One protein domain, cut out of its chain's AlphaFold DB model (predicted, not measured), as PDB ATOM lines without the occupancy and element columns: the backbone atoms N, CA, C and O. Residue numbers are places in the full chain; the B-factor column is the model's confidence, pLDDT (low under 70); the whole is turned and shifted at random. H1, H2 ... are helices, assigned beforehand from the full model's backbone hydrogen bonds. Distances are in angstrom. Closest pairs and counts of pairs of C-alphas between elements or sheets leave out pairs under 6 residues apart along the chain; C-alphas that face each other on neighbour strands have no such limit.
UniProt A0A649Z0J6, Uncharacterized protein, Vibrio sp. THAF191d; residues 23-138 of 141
ATOM      1  N   ARG A  23     374.142 312.271 308.308       44.09
ATOM      2  CA  ARG A  23     374.511 311.468 309.498       44.09
ATOM      3  C   ARG A  23     373.942 311.996 310.828       44.09
ATOM      4  O   ARG A  23     374.396 311.601 311.895       44.09
ATOM      5  N   GLY A  24     372.950 312.878 310.771       54.03
ATOM      6  CA  GLY A  24     372.318 313.509 311.932       54.03
ATOM      7  C   GLY A  24     370.891 313.997 311.677       54.03
ATOM      8  O   GLY A  24     370.376 314.749 312.495       54.03
ATOM      9  N   SER A  25     370.269 313.604 310.559       69.12
ATOM     10  CA  SER A  25     368.917 314.021 310.215       69.12
ATOM     11  C   SER A  25     367.877 313.193 310.944       69.12
ATOM     12  O   SER A  25     368.095 312.013 311.231       69.12
ATOM     13  N   LEU A  26     366.715 313.795 311.190       73.69
ATOM     14  CA  LEU A  26     365.593 313.107 311.823       73.69
ATOM     15  C   LEU A  26     365.220 311.813 311.074       73.69
ATOM     16  O   LEU A  26     365.007 310.786 311.707       73.69
ATOM     17  N   ALA A  27     365.266 311.810 309.736       79.44
ATOM     18  CA  ALA A  27     365.040 310.606 308.933       79.44
ATOM     19  C   ALA A  27     366.071 309.495 309.214       79.44
ATOM     20  O   ALA A  27     365.698 308.343 309.426       79.44
ATOM     21  N   HIS A  28     367.365 309.824 309.276       79.94
ATOM     22  CA  HIS A  28     368.406 308.837 309.586       79.94
ATOM     23  C   HIS A  28     368.251 308.269 311.002       79.94
ATOM     24  O   HIS A  28     368.428 307.078 311.246       79.94
ATOM     25  N   GLN A  29     367.890 309.127 311.946       79.81
ATOM     26  CA  GLN A  29     367.693 308.763 313.338       79.81
ATOM     27  C   GLN A  29     366.445 307.895 313.546       79.81
ATOM     28  O   GLN A  29     366.505 306.885 314.248       79.81
ATOM     29  N   LEU A  30     365.335 308.238 312.890       85.56
ATOM     30  CA  LEU A  30     364.116 307.432 312.870       85.56
ATOM     31  C   LEU A  30     364.343 306.083 312.189       85.56
ATOM     32  O   LEU A  30     363.820 305.082 312.667       85.56
ATOM     33  N   LYS A  31     365.170 306.022 311.139       87.56
ATOM     34  CA  LYS A  31     365.596 304.757 310.518       87.56
ATOM     35  C   LYS A  31     366.266 303.817 311.528       87.56
ATOM     36  O   LYS A  31     366.067 302.605 311.464       87.56
ATOM     37  N   LEU A  32     367.085 304.347 312.436       85.19
ATOM     38  CA  LEU A  32     367.715 303.519 313.466       85.19
ATOM     39  C   LEU A  32     366.672 303.022 314.469       85.19
ATOM     40  O   LEU A  32     366.695 301.852 314.825       85.19
ATOM     41  N   LEU A  33     365.735 303.882 314.873       86.94
ATOM     42  CA  LEU A  33     364.700 303.536 315.846       86.94
ATOM     43  C   LEU A  33     363.640 302.571 315.314       86.94
ATOM     44  O   LEU A  33     363.204 301.706 316.063       86.94
ATOM     45  N   ILE A  34     363.212 302.700 314.055       87.56
ATOM     46  CA  ILE A  34     362.098 301.901 313.517       87.56
ATOM     47  C   ILE A  34     362.412 300.401 313.504       87.56
ATOM     48  O   ILE A  34     361.506 299.590 313.614       87.56
ATOM     49  N   ASN A  35     363.698 300.047 313.437       84.75
ATOM     50  CA  ASN A  35     364.174 298.669 313.481       84.75
ATOM     51  C   ASN A  35     364.424 298.151 314.912       84.75
ATOM     52  O   ASN A  35     364.678 296.960 315.096       84.75
ATOM     53  N   GLU A  36     364.373 299.009 315.937       89.44
ATOM     54  CA  GLU A  36     364.618 298.605 317.323       89.44
ATOM     55  C   GLU A  36     363.415 297.815 317.875       89.44
ATOM     56  O   GLU A  36     362.310 298.356 317.951       89.44
ATOM     57  N   PRO A  37     363.601 296.569 318.361       88.00
ATOM     58  CA  PRO A  37     362.499 295.738 318.864       88.00
ATOM     59  C   PRO A  37     361.709 296.360 320.019       88.00
ATOM     60  O   PRO A  37     360.544 296.040 320.220       88.00
ATOM     61  N   ALA A  38     362.348 297.246 320.784       89.94
ATOM     62  CA  ALA A  38     361.740 297.945 321.910       89.94
ATOM     63  C   ALA A  38     361.116 299.300 321.524       89.94
ATOM     64  O   ALA A  38     360.705 300.052 322.408       89.94
ATOM     65  N   PHE A  39     361.076 299.668 320.240       91.94
ATOM     66  CA  PHE A  39     360.482 300.927 319.800       91.94
ATOM     67  C   PHE A  39     358.953 300.812 319.774       91.94
ATOM     68  O   PHE A  39     358.395 299.931 319.123       91.94
ATOM     69  N   THR A  40     358.266 301.681 320.521       94.44
ATOM     70  CA  THR A  40     356.824 301.596 320.769       94.44
ATOM     71  C   THR A  40     356.098 302.812 320.219       94.44
ATOM     72  O   THR A  40     356.703 303.852 319.951       94.44
ATOM     73  N   VAL A  41     354.773 302.714 320.127       94.62
ATOM     74  CA  VAL A  41     353.900 303.849 319.810       94.62
ATOM     75  C   VAL A  41     354.131 305.011 320.784       94.62
ATOM     76  O   VAL A  41     354.260 306.156 320.362       94.62
ATOM     77  N   GLY A  42     354.280 304.734 322.079       93.38
ATOM     78  CA  GLY A  42     354.572 305.744 323.097       93.38
ATOM     79  C   GLY A  42     355.888 306.487 322.855       93.38
ATOM     80  O   GLY A  42     355.985 307.674 323.161       93.38
ATOM     81  N   HIS A  43     356.885 305.838 322.246       92.12
ATOM     82  CA  HIS A  43     358.121 306.511 321.853       92.12
ATOM     83  C   HIS A  43     357.900 307.530 320.723       92.12
ATOM     84  O   HIS A  43     358.540 308.578 320.744       92.12
ATOM     85  N   LEU A  44     356.964 307.296 319.794       92.00
ATOM     86  CA  LEU A  44     356.586 308.293 318.782       92.00
ATOM     87  C   LEU A  44     355.960 309.536 319.430       92.00
ATOM     88  O   LEU A  44     356.329 310.660 319.093       92.00
ATOM     89  N   PHE A  45     355.068 309.346 320.405       91.44
ATOM     90  CA  PHE A  45     354.497 310.458 321.174       91.44
ATOM     91  C   PHE A  45     355.568 311.230 321.948       91.44
ATOM     92  O   PHE A  45     355.587 312.459 321.896       91.44
ATOM     93  N   ALA A  46     356.506 310.528 322.586       89.62
ATOM     94  CA  ALA A  46     357.611 311.154 323.308       89.62
ATOM     95  C   ALA A  46     358.528 311.989 322.393       89.62
ATOM     96  O   ALA A  46     359.040 313.020 322.826       89.62
ATOM     97  N   LEU A  47     358.721 311.584 321.129       87.81
ATOM     98  CA  LEU A  47     359.447 312.390 320.139       87.81
ATOM     99  C   LEU A  47     358.741 313.724 319.879       87.81
ATOM    100  O   LEU A  47     359.384 314.770 319.944       87.81
ATOM    101  N   LYS A  48     357.421 313.695 319.647       89.88
ATOM    102  CA  LYS A  48     356.614 314.911 319.459       89.88
ATOM    103  C   LYS A  48     356.667 315.813 320.689       89.88
ATOM    104  O   LYS A  48     356.869 317.018 320.567       89.88
ATOM    105  N   GLU A  49     356.451 315.239 321.871       88.81
ATOM    106  CA  GLU A  49     356.463 315.984 323.131       88.81
ATOM    107  C   GLU A  49     357.816 316.647 323.366       88.81
ATOM    108  O   GLU A  49     357.857 317.815 323.739       88.81
ATOM    109  N   HIS A  50     358.920 315.950 323.084       84.50
ATOM    110  CA  HIS A  50     360.244 316.541 323.238       84.50
ATOM    111  C   HIS A  50     360.519 317.669 322.235       84.50
ATOM    112  O   HIS A  50     361.193 318.633 322.589       84.50
ATOM    113  N   ALA A  51     359.998 317.558 321.012       82.19
ATOM    114  CA  ALA A  51     360.131 318.585 319.980       82.19
ATOM    115  C   ALA A  51     359.239 319.816 320.225       82.19
ATOM    116  O   ALA A  51     359.449 320.862 319.614       82.19
ATOM    117  N   THR A  52     358.220 319.694 321.081       83.25
ATOM    118  CA  THR A  52     357.259 320.768 321.348       83.25
ATOM    119  C   THR A  52     357.892 321.838 322.237       83.25
ATOM    120  O   THR A  52     358.464 321.539 323.285       83.25
ATOM    121  N   THR A  53     357.753 323.101 321.841       83.69
ATOM    122  CA  THR A  53     358.221 324.279 322.584       83.69
ATOM    123  C   THR A  53     357.061 325.252 322.823       83.69
ATOM    124  O   THR A  53     355.940 325.023 322.370       83.69
ATOM    125  N   GLU A  54     357.303 326.351 323.545       81.50
ATOM    126  CA  GLU A  54     356.297 327.417 323.701       81.50
ATOM    127  C   GLU A  54     355.959 328.108 322.369       81.50
ATOM    128  O   GLU A  54     354.844 328.592 322.189       81.50
ATOM    129  N   GLU A  55     356.912 328.140 321.435       82.19
ATOM    130  CA  GLU A  55     356.784 328.826 320.145       82.19
ATOM    131  C   GLU A  55     356.253 327.910 319.037       82.19
ATOM    132  O   GLU A  55     355.664 328.399 318.074       82.19
ATOM    133  N   HIS A  56     356.433 326.590 319.172       82.56
ATOM    134  CA  HIS A  56     356.041 325.622 318.150       82.56
ATOM    135  C   HIS A  56     355.448 324.352 318.757       82.56
ATOM    136  O   HIS A  56     356.073 323.678 319.577       82.56
ATOM    137  N   SER A  57     354.228 324.009 318.345       88.69
ATOM    138  CA  SER A  57     353.512 322.838 318.851       88.69
ATOM    139  C   SER A  57     352.607 322.221 317.792       88.69
ATOM    140  O   SER A  57     352.066 322.918 316.932       88.69
ATOM    141  N   TRP A  58     352.397 320.907 317.893       91.88
ATOM    142  CA  TRP A  58     351.533 320.164 316.976       91.88
ATOM    143  C   TRP A  58     350.290 319.630 317.681       91.88
ATOM    144  O   TRP A  58     350.410 318.956 318.718       91.88
ATOM    145  N   PRO A  59     349.096 319.824 317.091       91.62
ATOM    146  CA  PRO A  59     347.844 319.365 317.686       91.62
ATOM    147  C   PRO A  59     347.760 317.835 317.772       91.62
ATOM    148  O   PRO A  59     347.062 317.310 318.635       91.62
ATOM    149  N   SER A  60     348.495 317.112 316.925       93.88
ATOM    150  CA  SER A  60     348.495 315.649 316.870       93.88
ATOM    151  C   SER A  60     349.878 315.095 316.524       93.88
ATOM    152  O   SER A  60     350.765 315.839 316.094       93.88
ATOM    153  N   LEU A  61     350.080 313.796 316.742       93.31
ATOM    154  CA  LEU A  61     351.291 313.089 316.329       93.31
ATOM    155  C   LEU A  61     351.427 313.090 314.803       93.31
ATOM    156  O   LEU A  61     352.517 313.332 314.289       93.31
ATOM    157  N   SER A  62     350.315 312.902 314.086       93.94
ATOM    158  CA  SER A  62     350.306 312.946 312.622       93.94
ATOM    159  C   SER A  62     350.763 314.300 312.081       93.94
ATOM    160  O   SER A  62     351.545 314.329 311.142       93.94
ATOM    161  N   CYS A  63     350.351 315.421 312.691       93.06
ATOM    162  CA  CYS A  63     350.781 316.756 312.254       93.06
ATOM    163  C   CYS A  63     352.296 316.969 312.392       93.06
ATOM    164  O   CYS A  63     352.901 317.603 311.536       93.06
ATOM    165  N   PHE A  64     352.914 316.425 313.444       91.50
ATOM    166  CA  PHE A  64     354.366 316.500 313.624       91.50
ATOM    167  C   PHE A  64     355.123 315.718 312.541       91.50
ATOM    168  O   PHE A  64     356.100 316.210 311.971       91.50
ATOM    169  N   PHE A  65     354.658 314.509 312.217       91.25
ATOM    170  CA  PHE A  65     355.265 313.712 311.150       91.25
ATOM    171  C   PHE A  65     354.991 314.288 309.756       91.25
ATOM    172  O   PHE A  65     355.891 314.259 308.923       91.25
ATOM    173  N   ASP A  66     353.818 314.877 309.517       92.25
ATOM    174  CA  ASP A  66     353.465 315.536 308.252       92.25
ATOM    175  C   ASP A  66     354.365 316.748 307.962       92.25
ATOM    176  O   ASP A  66     354.907 316.889 306.862       92.25
ATOM    177  N   GLU A  67     354.634 317.578 308.976       89.44
ATOM    178  CA  GLU A  67     355.603 318.671 308.858       89.44
ATOM    179  C   GLU A  67     357.018 318.137 308.596       89.44
ATOM    180  O   GLU A  67     357.736 318.652 307.739       89.44
ATOM    181  N   THR A  68     357.396 317.037 309.252       86.06
ATOM    182  CA  THR A  68     358.693 316.391 309.009       86.06
ATOM    183  C   THR A  68     358.814 315.870 307.569       86.06
ATOM    184  O   THR A  68     359.873 316.005 306.953       86.06
ATOM    185  N   VAL A  69     357.746 315.297 307.004       89.31
ATOM    186  CA  VAL A  69     357.694 314.860 305.597       89.31
ATOM    187  C   VAL A  69     357.794 316.054 304.655       89.31
ATOM    188  O   VAL A  69     358.568 316.008 303.700       89.31
ATOM    189  N   THR A  70     357.053 317.126 304.933       87.50
ATOM    190  CA  THR A  70     357.078 318.364 304.141       87.50
ATOM    191  C   THR A  70     358.490 318.940 304.080       87.50
ATOM    192  O   THR A  70     358.995 319.239 302.995       87.50
ATOM    193  N   ASN A  71     359.168 319.004 305.225       84.00
ATOM    194  CA  ASN A  71     360.549 319.459 305.306       84.00
ATOM    195  C   ASN A  71     361.503 318.510 304.575       84.00
ATOM    196  O   ASN A  71     362.334 318.962 303.793       84.00
ATOM    197  N   ALA A  72     361.360 317.192 304.744       81.00
ATOM    198  CA  ALA A  72     362.169 316.222 304.008       81.00
ATOM    199  C   ALA A  72     362.005 316.379 302.483       81.00
ATOM    200  O   ALA A  72     362.999 316.424 301.762       81.00
ATOM    201  N   ALA A  73     360.776 316.534 301.986       84.38
ATOM    202  CA  ALA A  73     360.493 316.703 300.560       84.38
ATOM    203  C   ALA A  73     361.025 318.024 299.978       84.38
ATOM    204  O   ALA A  73     361.286 318.099 298.779       84.38
ATOM    205  N   ALA A  74     361.188 319.059 300.805       82.25
ATOM    206  CA  ALA A  74     361.822 320.311 300.401       82.25
ATOM    207  C   ALA A  74     363.354 320.203 300.306       82.25
ATOM    208  O   ALA A  74     363.981 321.006 299.614       82.25
ATOM    209  N   MET A  75     363.959 319.238 301.005       76.50
ATOM    210  CA  MET A  75     365.415 319.119 301.136       76.50
ATOM    211  C   MET A  75     366.034 318.000 300.297       76.50
ATOM    212  O   MET A  75     367.161 318.142 299.828       76.50
ATOM    213  N   TYR A  76     365.328 316.885 300.132       76.19
ATOM    214  CA  TYR A  76     365.773 315.751 299.332       76.19
ATOM    215  C   TYR A  76     365.134 315.779 297.943       76.19
ATOM    216  O   TYR A  76     364.144 316.469 297.698       76.19
ATOM    217  N   GLU A  77     365.672 314.981 297.023       77.50
ATOM    218  CA  GLU A  77     364.955 314.690 295.784       77.50
ATOM    219  C   GLU A  77     363.610 314.036 296.122       77.50
ATOM    220  O   GLU A  77     363.527 313.174 297.006       77.50
ATOM    221  N   ARG A  78     362.550 314.463 295.425       69.25
ATOM    222  CA  ARG A  78     361.169 314.029 295.689       69.25
ATOM    223  C   ARG A  78     361.019 312.502 295.693       69.25
ATOM    224  O   ARG A  78     360.240 311.988 296.484       69.25
ATOM    225  N   ASP A  79     361.803 311.811 294.869       74.81
ATOM    226  CA  ASP A  79     361.762 310.353 294.708       74.81
ATOM    227  C   ASP A  79     362.847 309.626 295.523       74.81
ATOM    228  O   ASP A  79     363.146 308.458 295.288       74.81
ATOM    229  N   SER A  80     363.468 310.311 296.484       87.31
ATOM    230  CA  SER A  80     364.467 309.693 297.349       87.31
ATOM    231  C   SER A  80     363.839 308.680 298.311       87.31
ATOM    232  O   SER A  80     362.710 308.838 298.797       87.31
ATOM    233  N   ASN A  81     364.606 307.645 298.652       88.69
ATOM    234  CA  ASN A  81     364.185 306.651 299.636       88.69
ATOM    235  C   ASN A  81     363.978 307.283 301.030       88.69
ATOM    236  O   ASN A  81     363.142 306.810 301.792       88.69
ATOM    237  N   GLN A  82     364.668 308.388 301.349       88.50
ATOM    238  CA  GLN A  82     364.461 309.176 302.570       88.50
ATOM    239  C   GLN A  82     363.035 309.729 302.645       88.50
ATOM    240  O   GLN A  82     362.361 309.562 303.661       88.50
ATOM    241  N   VAL A  83     362.572 310.379 301.572       88.56
ATOM    242  CA  VAL A  83     361.211 310.931 301.498       88.56
ATOM    243  C   VAL A  83     360.199 309.792 301.543       88.56
ATOM    244  O   VAL A  83     359.276 309.838 302.350       88.56
ATOM    245  N   SER A  84     360.431 308.720 300.781       91.69
ATOM    246  CA  SER A  84     359.550 307.545 300.764       91.69
ATOM    247  C   SER A  84     359.432 306.866 302.134       91.69
ATOM    248  O   SER A  84     358.332 306.486 302.541       91.69
ATOM    249  N   PHE A  85     360.531 306.760 302.888       93.06
ATOM    250  CA  PHE A  85     360.517 306.283 304.270       93.06
ATOM    251  C   PHE A  85     359.670 307.180 305.168       93.06
ATOM    252  O   PHE A  85     358.766 306.687 305.843       93.06
ATOM    253  N   MET A  86     359.930 308.488 305.154       91.31
ATOM    254  CA  MET A  86     359.221 309.435 306.012       91.31
ATOM    255  C   MET A  86     357.726 309.478 305.693       91.31
ATOM    256  O   MET A  86     356.913 309.488 306.614       91.31
ATOM    257  N   THR A  87     357.348 309.447 304.413       93.62
ATOM    258  CA  THR A  87     355.946 309.433 303.980       93.62
ATOM    259  C   THR A  87     355.229 308.174 304.456       93.62
ATOM    260  O   THR A  87     354.164 308.273 305.061       93.62
ATOM    261  N   ASN A  88     355.814 306.988 304.257       95.56
ATOM    262  CA  ASN A  88     355.177 305.745 304.704       95.56
ATOM    263  C   ASN A  88     355.125 305.638 306.237       95.56
ATOM    264  O   ASN A  88     354.140 305.139 306.779       95.56
ATOM    265  N   LEU A  89     356.136 306.154 306.944       94.94
ATOM    266  CA  LEU A  89     356.106 306.244 308.402       94.94
ATOM    267  C   LEU A  89     355.007 307.204 308.881       94.94
ATOM    268  O   LEU A  89     354.281 306.870 309.813       94.94
ATOM    269  N   CYS A  90     354.841 308.357 308.232       95.31
ATOM    270  CA  CYS A  90     353.774 309.311 308.540       95.31
ATOM    271  C   CYS A  90     352.381 308.705 308.312       95.31
ATOM    272  O   CYS A  90     351.508 308.818 309.171       95.31
ATOM    273  N   ASP A  91     352.181 307.988 307.204       96.94
ATOM    274  CA  ASP A  91     350.929 307.277 306.931       96.94
ATOM    275  C   ASP A  91     350.628 306.215 308.002       96.94
ATOM    276  O   ASP A  91     349.488 306.085 308.457       96.94
ATOM    277  N   ALA A  92     351.645 305.462 308.439       96.69
ATOM    278  CA  ALA A  92     351.500 304.497 309.526       96.69
ATOM    279  C   ALA A  92     351.130 305.187 310.847       96.69
ATOM    280  O   ALA A  92     350.207 304.747 311.533       96.69
ATOM    281  N   VAL A  93     351.804 306.292 311.180       96.56
ATOM    282  CA  VAL A  93     351.517 307.126 312.356       96.56
ATOM    283  C   VAL A  93     350.074 307.627 312.340       96.56
ATOM    284  O   VAL A  93     349.389 307.536 313.358       96.56
ATOM    285  N   TYR A  94     349.588 308.089 311.187       97.25
ATOM    286  CA  TYR A  94     348.204 308.527 311.030       97.25
ATOM    287  C   TYR A  94     347.209 307.411 311.345       97.25
ATOM    288  O   TYR A  94     346.240 307.627 312.075       97.25
ATOM    289  N   LEU A  95     347.449 306.199 310.841       97.00
ATOM    290  CA  LEU A  95     346.599 305.045 311.134       97.00
ATOM    291  C   LEU A  95     346.677 304.644 312.616       97.00
ATOM    292  O   LEU A  95     345.643 304.412 313.240       97.00
ATOM    293  N   ILE A  96     347.875 304.630 313.201       96.31
ATOM    294  CA  ILE A  96     348.106 304.346 314.625       96.31
ATOM    295  C   ILE A  96     347.321 305.323 315.512       96.31
ATOM    296  O   ILE A  96     346.607 304.899 316.422       96.31
ATOM    297  N   GLU A  97     347.406 306.625 315.224       95.44
ATOM    298  CA  GLU A  97     346.711 307.674 315.973       95.44
ATOM    299  C   GLU A  97     345.191 307.590 315.778       95.44
ATOM    300  O   GLU A  97     344.433 307.606 316.752       95.44
ATOM    301  N   LYS A  98     344.733 307.422 314.532       96.44
ATOM    302  CA  LYS A  98     343.308 307.300 314.186       96.44
ATOM    303  C   LYS A  98     342.638 306.119 314.888       96.44
ATOM    304  O   LYS A  98     341.498 306.244 315.336       96.44
ATOM    305  N   HIS A  99     343.335 304.990 314.977       96.00
ATOM    306  CA  HIS A  99     342.820 303.755 315.567       96.00
ATOM    307  C   HIS A  99     343.175 303.583 317.049       96.00
ATOM    308  O   HIS A  99     342.772 302.593 317.654       96.00
ATOM    309  N   LYS A 100     343.842 304.575 317.659       94.25
ATOM    310  CA  LYS A 100     344.179 304.610 319.091       94.25
ATOM    311  C   LYS A 100     344.944 303.368 319.552       94.25
ATOM    312  O   LYS A 100     344.638 302.802 320.603       94.25
ATOM    313  N   ILE A 101     345.927 302.943 318.759       96.00
ATOM    314  CA  ILE A 101     346.801 301.824 319.128       96.00
ATOM    315  C   ILE A 101     347.503 302.149 320.453       96.00
ATOM    316  O   ILE A 101     347.936 303.281 320.685       96.00
ATOM    317  N   ALA A 102     347.585 301.159 321.340       95.81
ATOM    318  CA  ALA A 102     348.079 301.357 322.696       95.81
ATOM    319  C   ALA A 102     349.558 301.784 322.706       95.81
ATOM    320  O   ALA A 102     350.367 301.283 321.925       95.81
ATOM    321  N   HIS A 103     349.921 302.705 323.604       93.56
ATOM    322  CA  HIS A 103     351.259 303.313 323.649       93.56
ATOM    323  C   HIS A 103     352.382 302.312 323.977       93.56
ATOM    324  O   HIS A 103     353.542 302.548 323.640       93.56
ATOM    325  N   ASP A 104     352.062 301.209 324.641       95.00
ATOM    326  CA  ASP A 104     352.977 300.112 324.956       95.00
ATOM    327  C   ASP A 104     353.175 299.131 323.789       95.00
ATOM    328  O   ASP A 104     354.082 298.302 323.840       95.00
ATOM    329  N   THR A 105     352.397 299.264 322.711       94.94
ATOM    330  CA  THR A 105     352.543 298.440 321.507       94.94
ATOM    331  C   THR A 105     353.863 298.748 320.811       94.94
ATOM    332  O   THR A 105     354.150 299.900 320.472       94.94
ATOM    333  N   THR A 106     354.664 297.716 320.562       94.56
ATOM    334  CA  THR A 106     355.883 297.812 319.752       94.56
ATOM    335  C   THR A 106     355.548 297.985 318.273       94.56
ATOM    336  O   THR A 106     354.647 297.338 317.751       94.56
ATOM    337  N   LEU A 107     356.287 298.831 317.556       93.00
ATOM    338  CA  LEU A 107     356.064 299.032 316.119       93.00
ATOM    339  C   LEU A 107     356.325 297.754 315.315       93.00
ATOM    340  O   LEU A 107     355.569 297.446 314.402       93.00
ATOM    341  N   ASN A 108     357.310 296.951 315.721       90.75
ATOM    342  CA  ASN A 108     357.609 295.682 315.058       90.75
ATOM    343  C   ASN A 108     356.475 294.654 315.170       90.75
ATOM    344  O   ASN A 108     356.295 293.872 314.250       90.75
ATOM    345  N   THR A 109     355.674 294.666 316.241       92.94
ATOM    346  CA  THR A 109     354.517 293.753 316.349       92.94
ATOM    347  C   THR A 109     353.346 294.168 315.466       92.94
ATOM    348  O   THR A 109     352.418 293.394 315.284       92.94
ATOM    349  N   LEU A 110     353.374 295.387 314.923       93.69
ATOM    350  CA  LEU A 110     352.417 295.840 313.916       93.69
ATOM    351  C   LEU A 110     352.848 295.427 312.495       93.69
ATOM    352  O   LEU A 110     352.064 295.559 311.556       93.69
ATOM    353  N   ILE A 111     354.073 294.916 312.329       93.19
ATOM    354  CA  ILE A 111     354.536 294.253 311.109       93.19
ATOM    355  C   ILE A 111     354.233 292.762 311.256       93.19
ATOM    356  O   ILE A 111     355.019 291.986 311.787       93.19
ATOM    357  N   LEU A 112     353.040 292.404 310.802       92.75
ATOM    358  CA  LEU A 112     352.503 291.044 310.806       92.75
ATOM    359  C   LEU A 112     353.368 290.048 310.016       92.75
ATOM    360  O   LEU A 112     353.873 290.383 308.943       92.75
ATOM    361  N   ASP A 113     353.476 288.822 310.529       92.19
ATOM    362  CA  ASP A 113     353.924 287.660 309.753       92.19
ATOM    363  C   ASP A 113     352.818 287.130 308.813       92.19
ATOM    364  O   ASP A 113     351.710 287.671 308.775       92.19
ATOM    365  N   ASP A 114     353.122 286.099 308.017       90.62
ATOM    366  CA  ASP A 114     352.200 285.566 307.003       90.62
ATOM    367  C   ASP A 114     350.871 285.083 307.608       90.62
ATOM    368  O   ASP A 114     349.800 285.371 307.062       90.62
ATOM    369  N   ASP A 115     350.924 284.392 308.749       91.50
ATOM    370  CA  ASP A 115     349.738 283.846 309.410       91.50
ATOM    371  C   ASP A 115     348.901 284.985 310.013       91.50
ATOM    372  O   ASP A 115     347.693 285.087 309.774       91.50
ATOM    373  N   GLN A 116     349.557 285.917 310.707       90.62
ATOM    374  CA  GLN A 116     348.925 287.111 311.263       90.62
ATOM    375  C   GLN A 116     348.306 287.996 310.177       90.62
ATOM    376  O   GLN A 116     347.225 288.550 310.371       90.62
ATOM    377  N   PHE A 117     348.946 288.129 309.014       89.94
ATOM    378  CA  PHE A 117     348.435 288.932 307.905       89.94
ATOM    379  C   PHE A 117     347.145 288.346 307.312       89.94
ATOM    380  O   PHE A 117     346.223 289.090 306.947       89.94
ATOM    381  N   ILE A 118     347.051 287.016 307.227       88.88
ATOM    382  CA  ILE A 118     345.846 286.317 306.762       88.88
ATOM    383  C   ILE A 118     344.675 286.568 307.717       88.88
ATOM    384  O   ILE A 118     343.561 286.818 307.249       88.88
ATOM    385  N   GLU A 119     344.921 286.557 309.024       89.94
ATOM    386  CA  GLU A 119     343.887 286.741 310.051       89.94
ATOM    387  C   GLU A 119     343.524 288.211 310.308       89.94
ATOM    388  O   GLU A 119     342.410 288.499 310.751       89.94
ATOM    389  N   ALA A 120     344.429 289.133 309.985       90.12
ATOM    390  CA  ALA A 120     344.291 290.552 310.270       90.12
ATOM    391  C   ALA A 120     343.129 291.236 309.542       90.12
ATOM    392  O   ALA A 120     342.799 290.943 308.383       90.12
ATOM    393  N   ASP A 121     342.555 292.233 310.211       94.31
ATOM    394  CA  ASP A 121     341.542 293.089 309.612       94.31
ATOM    395  C   ASP A 121     342.144 294.115 308.625       94.31
ATOM    396  O   ASP A 121     343.351 294.208 308.394       94.31
ATOM    397  N   THR A 122     341.282 294.906 307.979       92.81
ATOM    398  CA  THR A 122     341.733 295.916 307.003       92.81
ATOM    399  C   THR A 122     342.616 296.999 307.635       92.81
ATOM    400  O   THR A 122     343.520 297.512 306.979       92.81
ATOM    401  N   THR A 123     342.371 297.359 308.892       91.75
ATOM    402  CA  THR A 123     343.159 298.357 309.621       91.75
ATOM    403  C   THR A 123     344.564 297.835 309.877       91.75
ATOM    404  O   THR A 123     345.538 298.498 309.524       91.75
ATOM    405  N   GLU A 124     344.665 296.641 310.454       93.50
ATOM    406  CA  GLU A 124     345.929 295.992 310.800       93.50
ATOM    407  C   GLU A 124     346.784 295.764 309.552       93.50
ATOM    408  O   GLU A 124     347.962 296.117 309.536       93.50
ATOM    409  N   ARG A 125     346.173 295.308 308.450       95.50
ATOM    410  CA  ARG A 125     346.856 295.162 307.154       95.50
ATOM    411  C   ARG A 125     347.372 296.483 306.596       95.50
ATOM    412  O   ARG A 125     348.469 296.521 306.043       95.50
ATOM    413  N   ASN A 126     346.612 297.569 306.736       96.44
ATOM    414  CA  ASN A 126     347.049 298.887 306.272       96.44
ATOM    415  C   ASN A 126     348.230 299.414 307.098       96.44
ATOM    416  O   ASN A 126     349.181 299.946 306.525       96.44
ATOM    417  N   ILE A 127     348.196 299.239 308.425       96.38
ATOM    418  CA  ILE A 127     349.308 299.606 309.311       96.38
ATOM    419  C   ILE A 127     350.545 298.768 308.967       96.38
ATOM    420  O   ILE A 127     351.608 299.342 308.719       96.38
ATOM    421  N   HIS A 128     350.397 297.443 308.865       96.56
ATOM    422  CA  HIS A 128     351.459 296.528 308.439       96.56
ATOM    423  C   HIS A 128     352.080 296.976 307.119       96.56
ATOM    424  O   HIS A 128     353.300 297.077 307.014       96.56
ATOM    425  N   HIS A 129     351.257 297.272 306.111       97.06
ATOM    426  CA  HIS A 129     351.740 297.649 304.789       97.06
ATOM    427  C   HIS A 129     352.598 298.919 304.841       97.06
ATOM    428  O   HIS A 129     353.697 298.950 304.288       97.06
ATOM    429  N   LYS A 130     352.131 299.951 305.553       97.25
ATOM    430  CA  LYS A 130     352.855 301.222 305.684       97.25
ATOM    431  C   LYS A 130     354.145 301.082 306.486       97.25
ATOM    432  O   LYS A 130     355.174 301.594 306.054       97.25
ATOM    433  N   LEU A 131     354.133 300.334 307.589       96.00
ATOM    434  CA  LEU A 131     355.344 300.069 308.371       96.00
ATOM    435  C   LEU A 131     356.350 299.190 307.620       96.00
ATOM    436  O   LEU A 131     357.551 299.444 307.698       96.00
ATOM    437  N   SER A 132     355.881 298.209 306.850       95.50
ATOM    438  CA  SER A 132     356.741 297.353 306.024       95.50
ATOM    439  C   SER A 132     357.435 298.156 304.928       95.50
ATOM    440  O   SER A 132     358.647 298.038 304.760       95.50
ATOM    441  N   LEU A 133     356.702 299.031 304.229       95.62
ATOM    442  CA  LEU A 133     357.290 299.936 303.240       95.62
ATOM    443  C   LEU A 133     358.272 300.916 303.877       95.62
ATOM    444  O   LEU A 133     359.370 301.097 303.358       95.62
ATOM    445  N   ALA A 134     357.914 301.520 305.015       94.38
ATOM    446  CA  ALA A 134     358.822 302.396 305.745       94.38
ATOM    447  C   ALA A 134     360.124 301.655 306.101       94.38
ATOM    448  O   ALA A 134     361.211 302.152 305.829       94.38
ATOM    449  N   THR A 135     360.025 300.435 306.624       93.00
ATOM    450  CA  THR A 135     361.186 299.604 306.975       93.00
ATOM    451  C   THR A 135     362.031 299.248 305.750       93.00
ATOM    452  O   THR A 135     363.257 299.337 305.804       93.00
ATOM    453  N   ALA A 136     361.398 298.896 304.627       93.50
ATOM    454  CA  ALA A 136     362.090 298.596 303.377       93.50
ATOM    455  C   ALA A 136     362.893 299.809 302.884       93.50
ATOM    456  O   ALA A 136     364.109 299.712 302.735       93.50
ATOM    457  N   TYR A 137     362.251 300.975 302.759       92.44
ATOM    458  CA  TYR A 137     362.944 302.200 302.361       92.44
ATOM    459  C   TYR A 137     364.037 302.583 303.353       92.44
ATOM    460  O   TYR A 137     365.141 302.904 302.927       92.44
ATOM    461  N   ALA A 138     363.787 302.485 304.661       90.12
ATOM    462  CA  ALA A 138     364.798 302.735 305.684       90.12
ATOM    463  C   ALA A 138     366.049 301.868 305.479       90.12
ATOM    464  O   ALA A 138     367.159 302.334 305.709       90.12
TER     465      ALA A 138
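AT A GLANCE: This is residues 23 to 138 of the 141 residues of an uncharacterized protein of Vibrio sp. THAF191d (UniProt A0A649Z0J6). H3, H4 and H6 make a slab of helices side by side, H4 in the middle; H1 and H2 cross over one face, and short H5 lies beyond H6. The printed part has 116 residues with six named helices, all helix. It is compact, with a radius of gyration of the C-alphas of 13.9 A and spans of 44 by 31 by 23 A.

IN THESE COORDINATES: Find C-alpha 26 at (365.593, 313.107, 311.823); from there H1 runs to 34. Next come H2, 41 to 51, H3, 61 to 75, H4, 81 to 98, 25.5 A long, H5, 114 to 119, and H6, 122 to 138, ending at (364.798, 302.735, 305.684).

HOW THE PARTS SIT: Look first at the hub, H4, which touches H6 at a shallow tilt of 26 degrees; the closest C-alphas are Phe 85 and Ala 134, 4.5 A. H3 and H4 form a hairpin. H1 only just touches H4, with 3 pairs of C-alphas within 8 A. Each helix has every O i to N i+4 pair within hydrogen-bond range.

THE WHOLE: The link at 99 to 113 is long; pLDDT is under 70 at 23 to 25 and 78.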